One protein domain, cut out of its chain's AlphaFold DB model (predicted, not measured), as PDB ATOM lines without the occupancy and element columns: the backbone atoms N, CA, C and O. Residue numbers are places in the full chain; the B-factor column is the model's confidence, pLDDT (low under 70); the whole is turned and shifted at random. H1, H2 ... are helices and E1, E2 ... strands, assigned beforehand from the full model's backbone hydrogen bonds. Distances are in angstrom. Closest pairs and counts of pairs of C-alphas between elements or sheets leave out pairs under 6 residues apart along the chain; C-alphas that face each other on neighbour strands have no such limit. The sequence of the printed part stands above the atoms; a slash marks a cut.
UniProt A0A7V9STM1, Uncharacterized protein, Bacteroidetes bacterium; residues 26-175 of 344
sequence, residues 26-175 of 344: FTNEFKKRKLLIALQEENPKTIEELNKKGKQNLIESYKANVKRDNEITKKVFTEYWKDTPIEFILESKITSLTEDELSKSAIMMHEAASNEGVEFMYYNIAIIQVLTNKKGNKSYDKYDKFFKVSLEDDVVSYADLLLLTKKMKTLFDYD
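What this domain is: This is residues 26 to 175 of the 344 residues of an uncharacterized protein of Bacteroidetes bacterium (UniProt A0A7V9STM1). A strongly twisted five-stranded sheet has helices H1, H3 and H6 over one face and the short H4 over the other. The tip of the long E4-E5 hairpin makes one end of the longest axis, and the turn between H2 and H3 makes the other. The printed part has 150 residues, in the order H1 E1 H2 H3 E2 H4 H5 E3 E4 E5 H6; the sheet, E2 E1 E3 E4 E5, is mixed. The class is mixed, helices and strands; the whole is compact, with a radius of gyration of the C-alphas of 17.2 A, and elongated, spanning 59 by 35 by 30 A.

Where its parts are: The strands are E1, residues 34 to 39; E2, 86 to 90; E3, 105 to 115, 30.0 A long; E4, 118 to 132, 42.9 A; and E5, 138 to 150, 38.7 A. The helices are H1, 26 to 31; H2, 44 to 52; H3, 56 to 80, 36.2 A; H4, 91 to 95; H5, 99 to 102; and H6, 158 to 171, 20.1 A. C-alpha 26 stands at (-15.179, -25.427, -43.609) and C-alpha 171 at (-5.798, -23.410, -46.130).

How they stand to each other: E2 and E1 are parallel neighbours, with N 37 and O 87 2.8 A apart; E1 and E3 are parallel too, with N 36 and O 106 at 2.8 A. E3, E4 and E5 form a meander, each strand the antiparallel neighbour of the one before; N 109 and O 124 are 2.9 A apart, N 125 and O 145 2.8 A. E3 bends by 55 degrees at residue 112. E1, H2 H3, E2 is a strand-helix-strand unit, two parallel neighbours joined through helices; E2, H4 H5, E3 is a split one, with E1 between its strands; both crossovers are right-handed. H3 is over E1 and along it, at 1 degrees on the local plane, and only just not over E2, where 2 of its C-alphas fall. H6 is over E5, slantwise at 49 degrees on the local plane; their closest C-alphas, Val 149 and Asp 160, are 6.2 A apart. H1 is only just over E4, with 3 C-alphas falling on it, on the same face as H6; H4, over E1, is on the opposite face. H5 is only just at the sheet's level, at a height of 3.5 A. H3 touches H6 with residues 72 to 80 alone, Ile 72 and Tyr 158 having the closest C-alphas, 6.1 A. H2 and H3 form a helical hairpin; H2 is not on the sheet. Every O i to N i+4 pair is within hydrogen-bond range in H1, H2, H3, H4 and H6; H5 is too short for one.

The domain as a whole: The C-alphas farthest apart, Gly 54 and Lys 134, are 59.5 A apart. The printed part has no cut and no long link. Mean pLDDT of the printed part is 87.9; residues 114 to 118, 150, 152 to 154 and 174 to 175 are under 70.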
ATOM      1  N   PHE A  26     -16.126 -25.112 -44.685       75.62
ATOM      2  CA  PHE A  26     -15.179 -25.427 -43.609       75.62
ATOM      3  C   PHE A  26     -14.259 -24.241 -43.292       75.62
ATOM      4  O   PHE A  26     -14.039 -23.916 -42.126       75.62
ATOM      5  N   THR A  27     -13.782 -23.542 -44.327       79.00
ATOM      6  CA  THR A  27     -12.938 -22.354 -44.169       79.00
ATOM      7  C   THR A  27     -13.671 -21.215 -43.471       79.00
ATOM      8  O   THR A  27     -13.151 -20.663 -42.506       79.00
ATOM      9  N   ASN A  28     -14.883 -20.869 -43.907       85.12
ATOM     10  CA  ASN A  28     -15.635 -19.771 -43.294       85.12
ATOM     11  C   ASN A  28     -16.060 -20.096 -41.861       85.12
ATOM     12  O   ASN A  28     -16.074 -19.211 -41.009       85.12
ATOM     13  N   GLU A  29     -16.393 -21.355 -41.587       88.62
ATOM     14  CA  GLU A  29     -16.760 -21.808 -40.248       88.62
ATOM     15  C   GLU A  29     -15.576 -21.804 -39.287       88.62
ATOM     16  O   GLU A  29     -15.728 -21.384 -38.140       88.62
ATOM     17  N   PHE A  30     -14.383 -22.172 -39.756       89.44
ATOM     18  CA  PHE A  30     -13.161 -22.082 -38.961       89.44
ATOM     19  C   PHE A  30     -12.896 -20.647 -38.485       89.44
ATOM     20  O   PHE A  30     -12.650 -20.421 -37.302       89.44
ATOM     21  N   LYS A  31     -13.019 -19.661 -39.387       91.75
ATOM     22  CA  LYS A  31     -12.729 -18.243 -39.102       91.75
ATOM     23  C   LYS A  31     -13.592 -17.637 -37.992       91.75
ATOM     24  O   LYS A  31     -13.186 -16.661 -37.369       91.75
ATOM     25  N   LYS A  32     -14.783 -18.190 -37.752       94.12
ATOM     26  CA  LYS A  32     -15.730 -17.711 -36.730       94.12
ATOM     27  C   LYS A  32     -15.418 -18.238 -35.331       94.12
ATOM     28  O   LYS A  32     -16.043 -17.809 -34.363       94.12
ATOM     29  N   ARG A  33     -14.514 -19.211 -35.222       95.56
ATOM     30  CA  ARG A  33     -14.328 -20.013 -34.019       95.56
ATOM     31  C   ARG A  33     -12.987 -19.713 -33.376       95.56
ATOM     32  O   ARG A  33     -11.984 -19.450 -34.035       95.56
ATOM     33  N   LYS A  34     -12.972 -19.813 -32.053       97.06
ATOM     34  CA  LYS A  34     -11.733 -19.904 -31.289       97.06
ATOM     35  C   LYS A  34     -11.060 -21.246 -31.587       97.06
ATOM     36  O   LYS A  34     -11.741 -22.267 -31.692       97.06
ATOM     37  N   LEU A  35      -9.738 -21.237 -31.717       97.88
ATOM     38  CA  LEU A  35      -8.930 -22.436 -31.906       97.88
ATOM     39  C   LEU A  35      -8.522 -23.009 -30.541       97.88
ATOM     40  O   LEU A  35      -7.758 -22.391 -29.801       97.88
ATOM     41  N   LEU A  36      -9.026 -24.196 -30.214       98.12
ATOM     42  CA  LEU A  36      -8.555 -25.000 -29.091       98.12
ATOM     43  C   LEU A  36      -7.402 -25.877 -29.561       98.12
ATOM     44  O   LEU A  36      -7.559 -26.653 -30.499       98.12
ATOM     45  N   ILE A  37      -6.255 -25.766 -28.905       97.69
ATOM     46  CA  ILE A  37      -5.075 -26.578 -29.190       97.69
ATOM     47  C   ILE A  37      -4.917 -27.593 -28.067       97.69
ATOM     48  O   ILE A  37      -4.661 -27.214 -26.919       97.69
ATOM     49  N   ALA A  38      -5.069 -28.871 -28.415       96.56
ATOM     50  CA  ALA A  38      -4.837 -29.985 -27.513       96.56
ATOM     51  C   ALA A  38      -3.350 -30.062 -27.154       96.56
ATOM     52  O   ALA A  38      -2.489 -30.148 -28.031       96.56
ATOM     53  N   LEU A  39      -3.062 -30.022 -25.860       95.62
ATOM     54  CA  LEU A  39      -1.752 -30.303 -25.298       95.62
ATOM     55  C   LEU A  39      -1.680 -31.766 -24.873       95.62
ATOM     56  O   LEU A  39      -2.645 -32.304 -24.326       95.62
ATOM     57  N   GLN A  40      -0.504 -32.354 -25.051       91.81
ATOM     58  CA  GLN A  40      -0.212 -33.717 -24.637       91.81
ATOM     59  C   GLN A  40      -0.289 -33.873 -23.127       91.81
ATOM     60  O   GLN A  40       0.138 -32.997 -22.368       91.81
ATOM     61  N   GLU A  41      -0.728 -35.050 -22.709       92.56
ATOM     62  CA  GLU A  41      -0.621 -35.521 -21.338       92.56
ATOM     63  C   GLU A  41       0.275 -36.751 -21.273       92.56
ATOM     64  O   GLU A  41       0.428 -37.508 -22.236       92.56
ATOM     65  N   GLU A  42       0.871 -36.962 -20.104       93.06
ATOM     66  CA  GLU A  42       1.541 -38.218 -19.819       93.06
ATOM     67  C   GLU A  42       0.524 -39.363 -19.894       93.06
ATOM     68  O   GLU A  42      -0.464 -39.373 -19.163       93.06
ATOM     69  N   ASN A  43       0.777 -40.348 -20.752       90.94
ATOM     70  CA  ASN A  43      -0.069 -41.525 -20.876       90.94
ATOM     71  C   ASN A  43       0.320 -42.558 -19.802       90.94
ATOM     72  O   ASN A  43       1.421 -43.127 -19.875       90.94
ATOM     73  N   PRO A  44      -0.567 -42.868 -18.833       92.31
ATOM     74  CA  PRO A  44      -0.254 -43.812 -17.763       92.31
ATOM     75  C   PRO A  44       0.094 -45.209 -18.282       92.31
ATOM     76  O   PRO A  44       0.966 -45.862 -17.716       92.31
ATOM     77  N   LYS A  45      -0.527 -45.646 -19.388       92.75
ATOM     78  CA  LYS A  45      -0.252 -46.956 -19.997       92.75
ATOM     79  C   LYS A  45       1.169 -47.019 -20.546       92.75
ATOM     80  O   LYS A  45       1.875 -47.987 -20.290       92.75
ATOM     81  N   THR A  46       1.623 -45.967 -21.228       90.25
ATOM     82  CA  THR A  46       3.002 -45.876 -21.733       90.25
ATOM     83  C   THR A  46       4.013 -45.930 -20.588       90.25
ATOM     84  O   THR A  46       4.999 -46.662 -20.662       90.25
ATOM     85  N   ILE A  47       3.756 -45.198 -19.498       92.88
ATOM     86  CA  ILE A  47       4.616 -45.215 -18.307       92.88
ATOM     87  C   ILE A  47       4.637 -46.612 -17.674       92.88
ATOM     88  O   ILE A  47       5.709 -47.126 -17.354       92.88
ATOM     89  N   GLU A  48       3.477 -47.251 -17.521       94.50
ATOM     90  CA  GLU A  48       3.363 -48.606 -16.976       94.50
ATOM     91  C   GLU A  48       4.122 -49.632 -17.832       94.50
ATOM     92  O   GLU A  48       4.859 -50.465 -17.302       94.50
ATOM     93  N   GLU A  49       4.005 -49.556 -19.158       94.06
ATOM     94  CA  GLU A  49       4.727 -50.429 -20.087       94.06
ATOM     95  C   GLU A  49       6.247 -50.254 -20.013       94.06
ATOM     96  O   GLU A  49       6.988 -51.240 -20.048       94.06
ATOM     97  N   LEU A  50       6.731 -49.013 -19.914       92.31
ATOM     98  CA  LEU A  50       8.160 -48.726 -19.780       92.31
ATOM     99  C   LEU A  50       8.703 -49.175 -18.418       92.31
ATOM    100  O   LEU A  50       9.795 -49.748 -18.367       92.31
ATOM    101  N   ASN A  51       7.919 -48.999 -17.348       92.75
ATOM    102  CA  ASN A  51       8.231 -49.499 -16.009       92.75
ATOM    103  C   ASN A  51       8.364 -51.025 -16.005       92.75
ATOM    104  O   ASN A  51       9.374 -51.554 -15.548       92.75
ATOM    105  N   LYS A  52       7.397 -51.745 -16.594       95.62
ATOM    106  CA  LYS A  52       7.443 -53.216 -16.720       95.62
ATOM    107  C   LYS A  52       8.671 -53.707 -17.490       95.62
ATOM    108  O   LYS A  52       9.162 -54.799 -17.225       95.62
ATOM    109  N   LYS A  53       9.177 -52.909 -18.435       94.56
ATOM    110  CA  LYS A  53      10.387 -53.208 -19.219       94.56
ATOM    111  C   LYS A  53      11.689 -52.761 -18.533       94.56
ATOM    112  O   LYS A  53      12.747 -52.916 -19.135       94.56
ATOM    113  N   GLY A  54      11.630 -52.183 -17.328       91.50
ATOM    114  CA  GLY A  54      12.798 -51.679 -16.597       91.50
ATOM    115  C   GLY A  54      13.506 -50.504 -17.282       91.50
ATOM    116  O   GLY A  54      14.703 -50.308 -17.088       91.50
ATOM    117  N   LYS A  55      12.805 -49.735 -18.128       92.44
ATOM    118  CA  LYS A  55      13.401 -48.687 -18.975       92.44
ATOM    119  C   LYS A  55      13.255 -47.288 -18.368       92.44
ATOM    120  O   LYS A  55      12.680 -46.404 -18.999       92.44
ATOM    121  N   GLN A  56      13.799 -47.079 -17.169       89.88
ATOM    122  CA  GLN A  56      13.625 -45.829 -16.413       89.88
ATOM    123  C   GLN A  56      14.049 -44.574 -17.200       89.88
ATOM    124  O   GLN A  56      13.287 -43.614 -17.283       89.88
ATOM    125  N   ASN A  57      15.198 -44.619 -17.882       88.94
ATOM    126  CA  ASN A  57      15.698 -43.494 -18.687       88.94
ATOM    127  C   ASN A  57      14.733 -43.093 -19.822       88.94
ATOM    128  O   ASN A  57      14.658 -41.925 -20.196       88.94
ATOM    129  N   LEU A  58      13.964 -44.046 -20.370       89.06
ATOM    130  CA  LEU A  58      12.972 -43.744 -21.407       89.06
ATOM    131  C   LEU A  58      11.718 -43.081 -20.838       89.06
ATOM    132  O   LEU A  58      11.067 -42.327 -21.553       89.06
ATOM    133  N   ILE A  59      11.382 -43.327 -19.568       90.12
ATOM    134  CA  ILE A  59      10.263 -42.655 -18.895       90.12
ATOM    135  C   ILE A  59      10.596 -41.180 -18.700       90.12
ATOM    136  O   ILE A  59       9.779 -40.319 -19.022       90.12
ATOM    137  N   GLU A  60      11.800 -40.882 -18.213       91.19
ATOM    138  CA  GLU A  60      12.270 -39.505 -18.048       91.19
ATOM    139  C   GLU A  60      12.323 -38.778 -19.393       91.19
ATOM    140  O   GLU A  60      11.780 -37.680 -19.521       91.19
ATOM    141  N   SER A  61      12.875 -39.429 -20.424       88.88
ATOM    142  CA  SER A  61      12.881 -38.890 -21.785       88.88
ATOM    143  C   SER A  61      11.468 -38.655 -22.328       88.88
ATOM    144  O   SER A  61      11.231 -37.631 -22.965       88.88
ATOM    145  N   TYR A  62      10.522 -39.564 -22.078       89.88
ATOM    146  CA  TYR A  62       9.128 -39.418 -22.505       89.88
ATOM    147  C   TYR A  62       8.459 -38.207 -21.846       89.88
ATOM    148  O   TYR A  62       7.908 -37.355 -22.542       89.88
ATOM    149  N   LYS A  63       8.566 -38.079 -20.518       92.31
ATOM    150  CA  LYS A  63       8.012 -36.937 -19.771       92.31
ATOM    151  C   LYS A  63       8.627 -35.614 -20.225       92.31
ATOM    152  O   LYS A  63       7.914 -34.629 -20.424       92.31
ATOM    153  N   ALA A  64       9.946 -35.596 -20.426       90.50
ATOM    154  CA  ALA A  64      10.652 -34.430 -20.940       90.50
ATOM    155  C   ALA A  64      10.171 -34.050 -22.349       90.50
ATOM    156  O   ALA A  64       9.966 -32.868 -22.616       90.50
ATOM    157  N   ASN A  65       9.925 -35.034 -23.222       89.50
ATOM    158  CA  ASN A  65       9.392 -34.803 -24.564       89.50
ATOM    159  C   ASN A  65       7.974 -34.228 -24.539       89.50
ATOM    160  O   ASN A  65       7.755 -33.207 -25.179       89.50
ATOM    161  N   VAL A  66       7.058 -34.792 -23.744       90.56
ATOM    162  CA  VAL A  66       5.689 -34.259 -23.575       90.56
ATOM    163  C   VAL A  66       5.727 -32.795 -23.124       90.56
ATOM    164  O   VAL A  66       5.059 -31.932 -23.696       90.56
ATOM    165  N   LYS A  67       6.551 -32.486 -22.115       93.62
ATOM    166  CA  LYS A  67       6.715 -31.115 -21.616       93.62
ATOM    167  C   LYS A  67       7.271 -30.183 -22.696       93.62
ATOM    168  O   LYS A  67       6.692 -29.126 -22.940       93.62
ATOM    169  N   ARG A  68       8.365 -30.583 -23.347       91.94
ATOM    170  CA  ARG A  68       9.037 -29.805 -24.395       91.94
ATOM    171  C   ARG A  68       8.106 -29.548 -25.583       91.94
ATOM    172  O   ARG A  68       8.020 -28.413 -26.044       91.94
ATOM    173  N   ASP A  69       7.378 -30.558 -26.051       90.25
ATOM    174  CA  ASP A  69       6.447 -30.437 -27.177       90.25
ATOM    175  C   ASP A  69       5.301 -29.467 -26.846       90.25
ATOM    176  O   ASP A  69       4.969 -28.595 -27.657       90.25
ATOM    177  N   ASN A  70       4.751 -29.536 -25.629       94.44
ATOM    178  CA  ASN A  70       3.741 -28.590 -25.150       94.44
ATOM    179  C   ASN A  70       4.279 -27.152 -25.059       94.44
ATOM    180  O   ASN A  70       3.582 -26.206 -25.432       94.44
ATOM    181  N   GLU A  71       5.506 -26.966 -24.569       95.31
ATOM    182  CA  GLU A  71       6.155 -25.652 -24.475       95.31
ATOM    183  C   GLU A  71       6.402 -25.037 -25.856       95.31
ATOM    184  O   GLU A  71       6.049 -23.876 -26.087       95.31
ATOM    185  N   ILE A  72       6.944 -25.811 -26.801       93.12
ATOM    186  CA  ILE A  72       7.185 -25.346 -28.173       93.12
ATOM    187  C   ILE A  72       5.852 -25.054 -28.875       93.12
ATOM    188  O   ILE A  72       5.724 -24.001 -29.499       93.12
ATOM    189  N   THR A  73       4.840 -25.916 -28.725       94.94
ATOM    190  CA  THR A  73       3.496 -25.701 -29.293       94.94
ATOM    191  C   THR A  73       2.892 -24.394 -28.798       94.94
ATOM    192  O   THR A  73       2.474 -23.560 -29.606       94.94
ATOM    193  N   LYS A  74       2.912 -24.164 -27.477       97.12
ATOM    194  CA  LYS A  74       2.453 -22.902 -26.884       97.12
ATOM    195  C   LYS A  74       3.202 -21.715 -27.455       97.12
ATOM    196  O   LYS A  74       2.570 -20.740 -27.851       97.12
ATOM    197  N   LYS A  75       4.530 -21.795 -27.514       95.69
ATOM    198  CA  LYS A  75       5.375 -20.708 -28.006       95.69
ATOM    199  C   LYS A  75       5.054 -20.361 -29.460       95.69
ATOM    200  O   LYS A  75       4.723 -19.214 -29.739       95.69
ATOM    201  N   VAL A  76       5.089 -21.341 -30.364       94.38
ATOM    202  CA  VAL A  76       4.884 -21.127 -31.807       94.38
ATOM    203  C   VAL A  76       3.489 -20.581 -32.097       94.38
ATOM    204  O   VAL A  76       3.368 -19.563 -32.775       94.38
ATOM    205  N   PHE A  77       2.432 -21.199 -31.565       96.44
ATOM    206  CA  PHE A  77       1.074 -20.720 -31.826       96.44
ATOM    207  C   PHE A  77       0.804 -19.366 -31.168       96.44
ATOM    208  O   PHE A  77       0.169 -18.517 -31.781       96.44
ATOM    209  N   THR A  78       1.350 -19.106 -29.976       96.44
ATOM    210  CA  THR A  78       1.250 -17.772 -29.366       96.44
ATOM    211  C   THR A  78       1.952 -16.712 -30.211       96.44
ATOM    212  O   THR A  78       1.443 -15.601 -30.325       96.44
ATOM    213  N   GLU A  79       3.105 -17.023 -30.803       94.81
ATOM    214  CA  GLU A  79       3.908 -16.079 -31.590       94.81
ATOM    215  C   GLU A  79       3.315 -15.844 -32.990       94.81
ATOM    216  O   GLU A  79       3.158 -14.692 -33.395       94.81
ATOM    217  N   TYR A  80       2.910 -16.903 -33.699       91.81
ATOM    218  CA  TYR A  80       2.587 -16.839 -35.131       91.81
ATOM    219  C   TYR A  80       1.103 -16.960 -35.474       91.81
ATOM    220  O   TYR A  80       0.707 -16.550 -36.570       91.81
ATOM    221  N   TRP A  81       0.261 -17.479 -34.580       94.62
ATOM    222  CA  TRP A  81      -1.179 -17.547 -34.817       94.62
ATOM    223  C   TRP A  81      -1.883 -16.339 -34.202       94.62
ATOM    224  O   TRP A  81      -2.026 -16.234 -32.985       94.62
ATOM    225  N   LYS A  82      -2.314 -15.408 -35.056       94.25
ATOM    226  CA  LYS A  82      -2.990 -14.159 -34.651       94.25
ATOM    227  C   LYS A  82      -4.380 -14.007 -35.263       94.25
ATOM    228  O   LYS A  82      -5.062 -13.023 -35.006       94.25
ATOM    229  N   ASP A  83      -4.773 -14.980 -36.073       92.81
ATOM    230  CA  ASP A  83      -5.896 -14.874 -36.996       92.81
ATOM    231  C   ASP A  83      -7.244 -15.217 -36.337       92.81
ATOM    232  O   ASP A  83      -8.290 -14.721 -36.753       92.81
ATOM    233  N   THR A  84      -7.219 -16.021 -35.270       94.75
ATOM    234  CA  THR A  84      -8.359 -16.276 -34.372       94.75
ATOM    235  C   THR A  84      -7.886 -16.347 -32.920       94.75
ATOM    236  O   THR A  84      -6.702 -16.611 -32.678       94.75
ATOM    237  N   PRO A  85      -8.779 -16.143 -31.930       97.50
ATOM    238  CA  PRO A  85      -8.452 -16.418 -30.537       97.50
ATOM    239  C   PRO A  85      -7.986 -17.865 -30.361       97.50
ATOM    240  O   PRO A  85      -8.538 -18.771 -30.989       97.50
ATOM    241  N   ILE A  86      -7.015 -18.081 -29.476       97.81
ATOM    242  CA  ILE A  86      -6.480 -19.408 -29.157       97.81
ATOM    243  C   ILE A  86      -6.665 -19.733 -27.679       97.81
ATOM    244  O   ILE A  86      -6.637 -18.846 -26.826       97.81
ATOM    245  N   GLU A  87      -6.821 -21.013 -27.367       97.94
ATOM    246  CA  GLU A  87      -6.669 -21.549 -26.016       97.94
ATOM    247  C   GLU A  87      -5.927 -22.875 -26.074       97.94
ATOM    248  O   GLU A  87      -6.172 -23.706 -26.946       97.94
ATOM    249  N   PHE A  88      -5.030 -23.065 -25.113       98.25
ATOM    250  CA  PHE A  88      -4.316 -24.315 -24.930       98.25
ATOM    251  C   PHE A  88      -4.978 -25.099 -23.813       98.25
ATOM    252  O   PHE A  88      -5.104 -24.601 -22.693       98.25
ATOM    253  N   ILE A  89      -5.376 -26.326 -24.113       97.44
ATOM    254  CA  ILE A  89      -6.162 -27.159 -23.212       97.44
ATOM    255  C   ILE A  89      -5.623 -28.586 -23.257       97.44
ATOM    256  O   ILE A  89      -5.153 -29.035 -24.298       97.44
ATOM    257  N   LEU A  90      -5.639 -29.292 -22.127       96.25
ATOM    258  CA  LEU A  90      -5.204 -30.690 -22.090       96.25
ATOM    259  C   LEU A  90      -6.150 -31.568 -22.916       96.25
ATOM    260  O   LEU A  90      -7.360 -31.327 -22.947       96.25
ATOM    261  N   GLU A  91      -5.599 -32.590 -23.565       93.44
ATOM    262  CA  GLU A  91      -6.365 -33.514 -24.403       93.44
ATOM    263  C   GLU A  91      -7.513 -34.185 -23.632       93.44
ATOM    264  O   GLU A  91      -8.652 -34.172 -24.106       93.44
ATOM    265  N   SER A  92      -7.276 -34.653 -22.399       93.12
ATOM    266  CA  SER A  92      -8.321 -35.212 -21.527       93.12
ATOM    267  C   SER A  92      -9.506 -34.265 -21.358       93.12
ATOM    268  O   SER A  92     -10.667 -34.685 -21.399       93.12
ATOM    269  N   LYS A  93      -9.245 -32.962 -21.239       95.94
ATOM    270  CA  LYS A  93     -10.302 -31.975 -21.073       95.94
ATOM    271  C   LYS A  93     -11.118 -31.814 -22.353       95.94
ATOM    272  O   LYS A  93     -12.336 -31.723 -22.232       95.94
ATOM    273  N   ILE A  94     -10.508 -31.869 -23.541       93.94
ATOM    274  CA  ILE A  94     -11.243 -31.887 -24.822       93.94
ATOM    275  C   ILE A  94     -12.167 -33.101 -24.887       93.94
ATOM    276  O   ILE A  94     -13.343 -32.946 -25.202       93.94
ATOM    277  N   THR A  95     -11.671 -34.288 -24.521       92.06
ATOM    278  CA  THR A  95     -12.483 -35.521 -24.544       92.06
ATOM    279  C   THR A  95     -13.652 -35.505 -23.555       92.06
ATOM    280  O   THR A  95     -14.600 -36.268 -23.717       92.06
ATOM    281  N   SER A  96     -13.610 -34.624 -22.548       95.31
ATOM    282  CA  SER A  96     -14.688 -34.449 -21.566       95.31
ATOM    283  C   SER A  96     -15.779 -33.458 -21.990       95.31
ATOM    284  O   SER A  96     -16.795 -33.362 -21.303       95.31
ATOM    285  N   LEU A  97     -15.564 -32.682 -23.058       94.88
ATOM    286  CA  LEU A  97     -16.530 -31.685 -23.524       94.88
ATOM    287  C   LEU A  97     -17.666 -32.348 -24.310       94.88
ATOM    288  O   LEU A  97     -17.466 -33.311 -25.048       94.88
ATOM    289  N   THR A  98     -18.862 -31.785 -24.186       96.56
ATOM    290  CA  THR A  98     -20.032 -32.177 -24.982       96.56
ATOM    291  C   THR A  98     -19.913 -31.695 -26.432       96.56
ATOM    292  O   THR A  98     -19.216 -30.721 -26.721       96.56
ATOM    293  N   GLU A  99     -20.642 -32.317 -27.364       94.62
ATOM    294  CA  GLU A  99     -20.665 -31.885 -28.774       94.62
ATOM    295  C   GLU A  99     -21.120 -30.423 -28.933       94.62
ATOM    296  O   GLU A  99     -20.573 -29.701 -29.763       94.62
ATOM    297  N   ASP A 100     -22.045 -29.959 -28.083       95.19
ATOM    298  CA  ASP A 100     -22.513 -28.564 -28.020       95.19
ATOM    299  C   ASP A 100     -21.424 -27.578 -27.544       95.19
ATOM    300  O   ASP A 100     -21.430 -26.396 -27.904       95.19
ATOM    301  N   GLU A 101     -20.498 -28.016 -26.691       96.06
ATOM    302  CA  GLU A 101     -19.348 -27.204 -26.277       96.06
ATOM    303  C   GLU A 101     -18.271 -27.195 -27.363       96.06
ATOM    304  O   GLU A 101     -17.749 -26.135 -27.720       96.06
ATOM    305  N   LEU A 102     -17.985 -28.367 -27.930       94.44
ATOM    306  CA  LEU A 102     -17.010 -28.553 -29.000       94.44
ATOM    307  C   LEU A 102     -17.420 -27.808 -30.280       94.44
ATOM    308  O   LEU A 102     -16.569 -27.223 -30.949       94.44
ATOM    309  N   SER A 103     -18.718 -27.723 -30.592       94.62
ATOM    310  CA  SER A 103     -19.234 -27.006 -31.765       94.62
ATOM    311  C   SER A 103     -19.037 -25.490 -31.719       94.62
ATOM    312  O   SER A 103     -19.269 -24.814 -32.719       94.62
ATOM    313  N   LYS A 104     -18.622 -24.924 -30.581       96.50
ATOM    314  CA  LYS A 104     -18.309 -23.489 -30.450       96.50
ATOM    315  C   LYS A 104     -16.872 -23.163 -30.854       96.50
ATOM    316  O   LYS A 104     -16.520 -21.990 -30.973       96.50
ATOM    317  N   SER A 105     -16.048 -24.187 -31.062       97.31
ATOM    318  CA  SER A 105     -14.621 -24.042 -31.322       97.31
ATOM    319  C   SER A 105     -14.188 -24.818 -32.565       97.31
ATOM    320  O   SER A 105     -14.909 -25.682 -33.071       97.31
ATOM    321  N   ALA A 106     -13.010 -24.477 -33.079       96.69
ATOM    322  CA  ALA A 106     -12.225 -25.356 -33.931       96.69
ATOM    323  C   ALA A 106     -11.189 -26.045 -33.039       96.69
ATOM    324  O   ALA A 106     -10.596 -25.393 -32.182       96.69
ATOM    325  N   ILE A 107     -10.988 -27.346 -33.199       96.69
ATOM    326  CA  ILE A 107     -10.174 -28.140 -32.276       96.69
ATOM    327  C   ILE A 107      -9.007 -28.728 -33.047       96.69
ATOM    328  O   ILE A 107      -9.227 -29.465 -33.999       96.69
ATOM    329  N   MET A 108      -7.780 -28.431 -32.637       95.50
ATOM    330  CA  MET A 108      -6.583 -29.064 -33.166       95.50
ATOM    331  C   MET A 108      -6.083 -30.116 -32.182       95.50
ATOM    332  O   MET A 108      -5.651 -29.785 -31.080       95.50
ATOM    333  N   MET A 109      -6.118 -31.372 -32.605       91.69
ATOM    334  CA  MET A 109      -5.493 -32.501 -31.917       91.69
ATOM    335  C   MET A 109      -4.312 -33.005 -32.732       91.69
ATOM    336  O   MET A 109      -4.221 -32.705 -33.925       91.69
ATOM    337  N   HIS A 110      -3.426 -33.782 -32.118       85.44
ATOM    338  CA  HIS A 110      -2.343 -34.408 -32.857       85.44
ATOM    339  C   HIS A 110      -2.211 -35.900 -32.553       85.44
ATOM    340  O   HIS A 110      -2.604 -36.375 -31.494       85.44
ATOM    341  N   GLU A 111      -1.623 -36.627 -33.491       81.00
ATOM    342  CA  GLU A 111      -1.382 -38.061 -33.408       81.00
ATOM    343  C   GLU A 111      -0.049 -38.378 -34.089       81.00
ATOM    344  O   GLU A 111       0.228 -37.907 -35.196       81.00
ATOM    345  N   ALA A 112       0.787 -39.174 -33.427       75.25
ATOM    346  CA  ALA A 112       1.995 -39.701 -34.043       75.25
ATOM    347  C   ALA A 112       1.636 -40.932 -34.880       75.25
ATOM    348  O   ALA A 112       0.949 -41.835 -34.402       75.25
ATOM    349  N   ALA A 113       2.121 -40.991 -36.116       71.25
ATOM    350  CA  ALA A 113       1.959 -42.163 -36.959       71.25
ATOM    351  C   ALA A 113       3.155 -42.355 -37.889       71.25
ATOM    352  O   ALA A 113       3.699 -41.405 -38.451       71.25
ATOM    353  N   SER A 114       3.499 -43.617 -38.119       64.88
ATOM    354  CA  SER A 114       4.549 -44.010 -39.051       64.88
ATOM    355  C   SER A 114       3.945 -44.328 -40.412       64.88
ATOM    356  O   SER A 114       2.971 -45.076 -40.510       64.88
ATOM    357  N   ASN A 115       4.537 -43.807 -41.484       60.78
ATOM    358  CA  ASN A 115       4.267 -44.290 -42.833       60.78
ATOM    359  C   ASN A 115       5.587 -44.657 -43.504       60.78
ATOM    360  O   ASN A 115       6.491 -43.831 -43.615       60.78
ATOM    361  N   GLU A 116       5.701 -45.913 -43.938       61.56
ATOM    362  CA  GLU A 116       6.868 -46.404 -44.676       61.56
ATOM    363  C   GLU A 116       8.219 -46.211 -43.944       61.56
ATOM    364  O   GLU A 116       9.285 -46.128 -44.557       61.56
ATOM    365  N   GLY A 117       8.190 -46.204 -42.606       62.78
ATOM    366  CA  GLY A 117       9.369 -46.008 -41.757       62.78
ATOM    367  C   GLY A 117       9.827 -44.553 -41.642       62.78
ATOM    368  O   GLY A 117      10.950 -44.312 -41.197       62.78
ATOM    369  N   VAL A 118       8.988 -43.606 -42.067       62.16
ATOM    370  CA  VAL A 118       9.093 -42.187 -41.727       62.16
ATOM    371  C   VAL A 118       8.025 -41.880 -40.688       62.16
ATOM    372  O   VAL A 118       6.843 -42.133 -40.920       62.16
ATOM    373  N   GLU A 119       8.447 -41.324 -39.559       70.50
ATOM    374  CA  GLU A 119       7.520 -40.837 -38.548       70.50
ATOM    375  C   GLU A 119       6.918 -39.500 -38.971       70.50
ATOM    376  O   GLU A 119       7.596 -38.608 -39.490       70.50
ATOM    377  N   PHE A 120       5.619 -39.368 -38.747       75.88
ATOM    378  CA  PHE A 120       4.851 -38.166 -39.003       75.88
ATOM    379  C   PHE A 120       4.081 -37.784 -37.748       75.88
ATOM    380  O   PHE A 120       3.539 -38.637 -37.046       75.88
ATOM    381  N   MET A 121       3.953 -36.480 -37.532       81.44
ATOM    382  CA  MET A 121       2.924 -35.934 -36.666       81.44
ATOM    383  C   MET A 121       1.755 -35.475 -37.531       81.44
ATOM    384  O   MET A 121       1.908 -34.661 -38.451       81.44
ATOM    385  N   TYR A 122       0.586 -36.030 -37.250       83.69
ATOM    386  CA  TYR A 122      -0.679 -35.633 -37.837       83.69
ATOM    387  C   TYR A 122      -1.318 -34.619 -36.910       83.69
ATOM    388  O   TYR A 122      -1.538 -34.923 -35.751       83.69
ATOM    389  N   TYR A 123      -1.640 -33.438 -37.416       84.19
ATOM    390  CA  TYR A 123      -2.440 -32.444 -36.716       84.19
ATOM    391  C   TYR A 123      -3.813 -32.413 -37.368       84.19
ATOM    392  O   TYR A 123      -3.943 -32.042 -38.535       84.19
ATOM    393  N   ASN A 124      -4.835 -32.847 -36.645       86.00
ATOM    394  CA  ASN A 124      -6.204 -32.851 -37.125       86.00
ATOM    395  C   ASN A 124      -6.947 -31.630 -36.587       86.00
ATOM    396  O   ASN A 124      -7.071 -31.475 -35.375       86.00
ATOM    397  N   ILE A 125      -7.464 -30.800 -37.490       87.31
ATOM    398  CA  ILE A 125      -8.400 -29.732 -37.157       87.31
ATOM    399  C   ILE A 125      -9.820 -30.242 -37.362       87.31
ATOM    400  O   ILE A 125     -10.238 -30.474 -38.494       87.31
ATOM    401  N   ALA A 126     -10.559 -30.350 -36.266       90.00
ATOM    402  CA  ALA A 126     -11.956 -30.732 -36.240       90.00
ATOM    403  C   ALA A 126     -12.864 -29.509 -36.048       90.00
ATOM    404  O   ALA A 126     -12.615 -28.645 -35.202       90.00
ATOM    405  N   ILE A 127     -13.957 -29.471 -36.805       91.50
ATOM    406  CA  ILE A 127     -15.063 -28.526 -36.645       91.50
ATOM    407  C   ILE A 127     -16.343 -29.342 -36.514       91.50
ATOM    408  O   ILE A 127     -16.657 -30.143 -37.392       91.50
ATOM    409  N   ILE A 128     -17.082 -29.125 -35.428       92.00
ATOM    410  CA  ILE A 128     -18.394 -29.749 -35.223       92.00
ATOM    411  C   ILE A 128     -19.483 -28.748 -35.615       92.00
ATOM    412  O   ILE A 128     -19.530 -27.627 -35.098       92.00
ATOM    413  N   GLN A 129     -20.346 -29.130 -36.547       90.81
ATOM    414  CA  GLN A 129     -21.511 -28.366 -36.969       90.81
ATOM    415  C   GLN A 129     -22.756 -28.908 -36.273       90.81
ATOM    416  O   GLN A 129     -23.044 -30.099 -36.350       90.81
ATOM    417  N   VAL A 130     -23.513 -28.025 -35.620       92.75
ATOM    418  CA  VAL A 130     -24.820 -28.377 -35.058       92.75
ATOM    419  C   VAL A 130     -25.868 -28.229 -36.150       92.75
ATOM    420  O   VAL A 130     -26.067 -27.141 -36.691       92.75
ATOM    421  N   LEU A 131     -26.565 -29.314 -36.447       90.75
ATOM    422  CA  LEU A 131     -27.712 -29.336 -37.336       90.75
ATOM    423  C   LEU A 131     -28.974 -29.424 -36.487       90.75
ATOM    424  O   LEU A 131     -29.083 -30.270 -35.607       90.75
ATOM    425  N   THR A 132     -29.943 -28.546 -36.734       92.00
ATOM    426  CA  THR A 132     -31.234 -28.586 -36.035       92.00
ATOM    427  C   THR A 132     -32.331 -28.870 -37.043       92.00
ATOM    428  O   THR A 132     -32.510 -28.128 -38.008       92.00
ATOM    429  N   ASN A 133     -33.066 -29.962 -36.845       91.88
ATOM    430  CA  ASN A 133     -34.169 -30.305 -37.735       91.88
ATOM    431  C   ASN A 133     -35.414 -29.439 -37.451       91.88
ATOM    432  O   ASN A 133     -35.504 -28.744 -36.440       91.88
ATOM    433  N   LYS A 134     -36.437 -29.529 -38.314       91.75
ATOM    434  CA  LYS A 134     -37.699 -28.770 -38.163       91.75
ATOM    435  C   LYS A 134     -38.453 -29.041 -36.849       91.75
ATOM    436  O   LYS A 134     -39.329 -28.264 -36.494       91.75
ATOM    437  N   LYS A 135     -38.151 -30.145 -36.158       93.56
ATOM    438  CA  LYS A 135     -38.738 -30.517 -34.861       93.56
ATOM    439  C   LYS A 135     -37.906 -30.016 -33.670       93.56
ATOM    440  O   LYS A 135     -38.262 -30.312 -32.538       93.56
ATOM    441  N   GLY A 136     -36.811 -29.292 -33.913       92.38
ATOM    442  CA  GLY A 136     -35.905 -28.798 -32.877       92.38
ATOM    443  C   GLY A 136     -34.890 -29.827 -32.372       92.38
ATOM    444  O   GLY A 136     -34.121 -29.513 -31.469       92.38
ATOM    445  N   ASN A 137     -34.846 -31.038 -32.941       94.00
ATOM    446  CA  ASN A 137     -33.846 -32.026 -32.539       94.00
ATOM    447  C   ASN A 137     -32.493 -31.657 -33.143       94.00
ATOM    448  O   ASN A 137     -32.406 -31.378 -34.345       94.00
ATOM    449  N   LYS A 138     -31.452 -31.720 -32.311       95.06
ATOM    450  CA  LYS A 138     -30.068 -31.521 -32.725       95.06
ATOM    451  C   LYS A 138     -29.451 -32.820 -33.243       95.06
ATOM    452  O   LYS A 138     -29.693 -33.889 -32.687       95.06
ATOM    453  N   SER A 139     -28.621 -32.698 -34.264       94.06
ATOM    454  CA  SER A 139     -27.615 -33.673 -34.672       94.06
ATOM    455  C   SER A 139     -26.297 -32.944 -34.924       94.06
ATOM    456  O   SER A 139     -26.279 -31.717 -35.038       94.06
ATOM    457  N   TYR A 140     -25.198 -33.687 -34.997       92.81
ATOM    458  CA  TYR A 140     -23.866 -33.107 -35.103       92.81
ATOM    459  C   TYR A 140     -23.114 -33.744 -36.261       92.81
ATOM    460  O   TYR A 140     -22.999 -34.966 -36.330       92.81
ATOM    461  N   ASP A 141     -22.585 -32.896 -37.136       90.25
ATOM    462  CA  ASP A 141     -21.701 -33.306 -38.219       90.25
ATOM    463  C   ASP A 141     -20.276 -32.882 -37.880       90.25
ATOM    464  O   ASP A 141     -20.025 -31.746 -37.466       90.25
ATOM    465  N   LYS A 142     -19.326 -33.800 -38.054       89.38
ATOM    466  CA  LYS A 142     -17.911 -33.546 -37.799       89.38
ATOM    467  C   LYS A 142     -17.155 -33.421 -39.112       89.38
ATOM    468  O   LYS A 142     -17.197 -34.315 -39.954       89.38
ATOM    469  N   TYR A 143     -16.407 -32.335 -39.240       85.56
ATOM    470  CA  TYR A 143     -15.521 -32.080 -40.364       85.56
ATOM    471  C   TYR A 143     -14.084 -32.071 -39.873       85.56
ATOM    472  O   TYR A 143     -13.731 -31.274 -39.006       85.56
ATOM    473  N   ASP A 144     -13.267 -32.952 -40.435       81.81
ATOM    474  CA  ASP A 144     -11.869 -33.131 -40.060       81.81
ATOM    475  C   ASP A 144     -10.944 -32.676 -41.195       81.81
ATOM    476  O   ASP A 144     -11.166 -32.965 -42.377       81.81
ATOM    477  N   LYS A 145      -9.861 -31.989 -40.832       81.88
ATOM    478  CA  LYS A 145      -8.783 -31.625 -41.743       81.88
ATOM    479  C   LYS A 145      -7.434 -31.999 -41.156       81.88
ATOM    480  O   LYS A 145      -6.937 -31.369 -40.229       81.88
ATOM    481  N   PHE A 146      -6.790 -32.953 -41.813       79.00
ATOM    482  CA  PHE A 146      -5.467 -33.423 -41.441       79.00
ATOM    483  C   PHE A 146      -4.364 -32.587 -42.090       79.00
ATOM    484  O   PHE A 146      -4.328 -32.403 -43.311       79.00
ATOM    485  N   PHE A 147      -3.424 -32.152 -41.264       79.12
ATOM    486  CA  PHE A 147      -2.123 -31.632 -41.643       79.12
ATOM    487  C   PHE A 147      -1.073 -32.635 -41.208       79.12
ATOM    488  O   PHE A 147      -1.183 -33.238 -40.147       79.12
ATOM    489  N   LYS A 148      -0.049 -32.822 -42.029       77.06
ATOM    490  CA  LYS A 148       1.030 -33.755 -41.730       77.06
ATOM    491  C   LYS A 148       2.347 -33.010 -41.739       77.06
ATOM    492  O   LYS A 148       2.554 -32.106 -42.559       77.06
ATOM    493  N   VAL A 149       3.218 -33.391 -40.819       73.38
ATOM    494  CA  VAL A 149       4.585 -32.888 -40.743       73.38
ATOM    495  C   VAL A 149       5.508 -34.063 -40.441       73.38
ATOM    496  O   VAL A 149       5.246 -34.824 -39.512       73.38
ATOM    497  N   SER A 150       6.543 -34.263 -41.261       69.38
ATOM    498  CA  SER A 150       7.518 -35.334 -41.025       69.38
ATOM    499  C   SER A 150       8.431 -35.007 -39.853       69.38
ATOM    500  O   SER A 150       8.933 -33.887 -39.720       69.38
ATOM    501  N   LEU A 151       8.681 -36.029 -39.043       70.00
ATOM    502  CA  LEU A 151       9.561 -35.967 -37.892       70.00
ATOM    503  C   LEU A 151      10.954 -36.467 -38.266       70.00
ATOM    504  O   LEU A 151      11.140 -37.402 -39.057       70.00
ATOM    505  N   GLU A 152      11.952 -35.809 -37.689       64.44
ATOM    506  CA  GLU A 152      13.350 -36.190 -37.866       64.44
ATOM    507  C   GLU A 152      13.736 -37.320 -36.905       64.44
ATOM    508  O   GLU A 152      14.241 -38.338 -37.387       64.44
ATOM    509  N   ASP A 153      13.403 -37.177 -35.615       63.78
ATOM    510  CA  ASP A 153      13.750 -38.101 -34.516       63.78
ATOM    511  C   ASP A 153      12.577 -38.307 -33.538       63.78
ATOM    512  O   ASP A 153      12.715 -38.109 -32.334       63.78
ATOM    513  N   ASP A 154      11.391 -38.623 -34.065       66.44
ATOM    514  CA  ASP A 154      10.138 -38.860 -33.312       66.44
ATOM    515  C   ASP A 154       9.676 -37.672 -32.448       66.44
ATOM    516  O   ASP A 154       8.745 -37.764 -31.650       66.44
ATOM    517  N   VAL A 155      10.327 -36.530 -32.636       73.12
ATOM    518  CA  VAL A 155      10.192 -35.325 -31.838       73.12
ATOM    519  C   VAL A 155       9.790 -34.174 -32.747       73.12
ATOM    520  O   VAL A 155      10.407 -33.936 -33.787       73.12
ATOM    521  N   VAL A 156       8.766 -33.435 -32.323       83.31
ATOM    522  CA  VAL A 156       8.318 -32.221 -33.001       83.31
ATOM    523  C   VAL A 156       9.315 -31.091 -32.745       83.31
ATOM    524  O   VAL A 156       9.605 -30.740 -31.598       83.31
ATOM    525  N   SER A 157       9.824 -30.486 -33.818       84.06
ATOM    526  CA  SER A 157      10.670 -29.293 -33.740       84.06
ATOM    527  C   SER A 157       9.856 -27.996 -33.820       84.06
ATOM    528  O   SER A 157       8.688 -27.974 -34.214       84.06
ATOM    529  N   TYR A 158      10.492 -26.870 -33.488       87.56
ATOM    530  CA  TYR A 158       9.888 -25.546 -33.665       87.56
ATOM    531  C   TYR A 158       9.546 -25.276 -35.140       87.56
ATOM    532  O   TYR A 158       8.475 -24.759 -35.453       87.56
ATOM    533  N   ALA A 159      10.433 -25.684 -36.050       84.06
ATOM    534  CA  ALA A 159      10.264 -25.527 -37.489       84.06
ATOM    535  C   ALA A 159       9.072 -26.333 -38.042       84.06
ATOM    536  O   ALA A 159       8.358 -25.849 -38.921       84.06
ATOM    537  N   ASP A 160       8.803 -27.517 -37.480       84.44
ATOM    538  CA  ASP A 160       7.644 -28.346 -37.840       84.44
ATOM    539  C   ASP A 160       6.319 -27.638 -37.534       84.44
ATOM    540  O   ASP A 160       5.408 -27.594 -38.366       84.44
ATOM    541  N   LEU A 161       6.230 -27.031 -36.350       89.38
ATOM    542  CA  LEU A 161       5.056 -26.272 -35.924       89.38
ATOM    543  C   LEU A 161       4.927 -24.952 -36.689       89.38
ATOM    544  O   LEU A 161       3.817 -24.533 -37.015       89.38
ATOM    545  N   LEU A 162       6.043 -24.311 -37.039       87.06
ATOM    546  CA  LEU A 162       6.032 -23.112 -37.872       87.06
ATOM    547  C   LEU A 162       5.473 -23.424 -39.270       87.06
ATOM    548  O   LEU A 162       4.543 -22.756 -39.728       87.06
ATOM    549  N   LEU A 163       5.934 -24.512 -39.899       83.06
ATOM    550  CA  LEU A 163       5.366 -25.028 -41.147       83.06
ATOM    551  C   LEU A 163       3.865 -25.324 -41.009       83.06
ATOM    552  O   LEU A 163       3.084 -24.969 -41.895       83.06
ATOM    553  N   LEU A 164       3.445 -25.965 -39.912       85.56
ATOM    554  CA  LEU A 164       2.034 -26.246 -39.638       85.56
ATOM    555  C   LEU A 164       1.200 -24.960 -39.610       85.56
ATOM    556  O   LEU A 164       0.200 -24.880 -40.327       85.56
ATOM    557  N   THR A 165       1.623 -23.944 -38.846       86.56
ATOM    558  CA  THR A 165       0.900 -22.662 -38.789       86.56
ATOM    559  C   THR A 165       0.761 -22.049 -40.178       86.56
ATOM    560  O   THR A 165      -0.325 -21.594 -40.538       86.56
ATOM    561  N   LYS A 166       1.805 -22.123 -41.015       81.31
ATOM    562  CA  LYS A 166       1.743 -21.618 -42.388       81.31
ATOM    563  C   LYS A 166       0.759 -22.400 -43.255       81.31
ATOM    564  O   LYS A 166      -0.058 -21.791 -43.943       81.31
ATOM    565  N   LYS A 167       0.787 -23.737 -43.201       79.81
ATOM    566  CA  LYS A 167      -0.172 -24.589 -43.926       79.81
ATOM    567  C   LYS A 167      -1.612 -24.267 -43.530       79.81
ATOM    568  O   LYS A 167      -2.475 -24.190 -44.403       79.81
ATOM    569  N   MET A 168      -1.864 -24.060 -42.237       81.25
ATOM    570  CA  MET A 168      -3.177 -23.664 -41.730       81.25
ATOM    571  C   MET A 168      -3.596 -22.300 -42.280       81.25
ATOM    572  O   MET A 168      -4.675 -22.190 -42.856       81.25
ATOM    573  N   LYS A 169      -2.736 -21.279 -42.183       78.69
ATOM    574  CA  LYS A 169      -3.039 -19.939 -42.707       78.69
ATOM    575  C   LYS A 169      -3.352 -19.944 -44.197       78.69
ATOM    576  O   LYS A 169      -4.271 -19.256 -44.625       78.69
ATOM    577  N   THR A 170      -2.627 -20.737 -44.980       73.25
ATOM    578  CA  THR A 170      -2.901 -20.886 -46.411       73.25
ATOM    579  C   THR A 170      -4.211 -21.623 -46.682       73.25
ATOM    580  O   THR A 170      -4.941 -21.218 -47.577       73.25
ATOM    581  N   LEU A 171      -4.532 -22.692 -45.941       78.38
ATOM    582  CA  LEU A 171      -5.798 -23.410 -46.130       78.38
ATOM    583  C   LEU A 171      -7.007 -22.528 -45.799       78.38
ATOM    584  O   LEU A 171      -8.033 -22.607 -46.468       78.38
ATOM    585  N   PHE A 172      -6.884 -21.728 -44.744       75.69
ATOM    586  CA  PHE A 172      -7.959 -20.877 -44.260       75.69
ATOM    587  C   PHE A 172      -7.924 -19.473 -44.866       75.69
ATOM    588  O   PHE A 172      -8.518 -18.564 -44.304       75.69
ATOM    589  N   ASP A 173      -7.248 -19.266 -45.996       75.12
ATOM    590  CA  ASP A 173      -7.196 -17.981 -46.705       75.12
ATOM    591  C   ASP A 173      -6.822 -16.779 -45.804       75.12
ATOM    592  O   ASP A 173      -7.376 -15.688 -45.955       75.12
ATOM    593  N   TYR A 174      -5.946 -16.985 -44.817       69.44
ATOM    594  CA  TYR A 174      -5.319 -15.909 -44.033       69.44
ATOM    595  C   TYR A 174      -4.029 -15.424 -44.684       69.44
ATOM    596  O   TYR A 174      -3.699 -14.246 -44.623       69.44
ATOM    597  N   ASP A 175      -3.330 -16.334 -45.359       66.19
ATOM    598  CA  ASP A 175      -2.141 -16.035 -46.139       66.19
ATOM    599  C   ASP A 175      -2.364 -16.381 -47.604       66.19
ATOM    600  O   ASP A 175      -2.964 -17.404 -47.939       66.19
TER     601      ASP A 175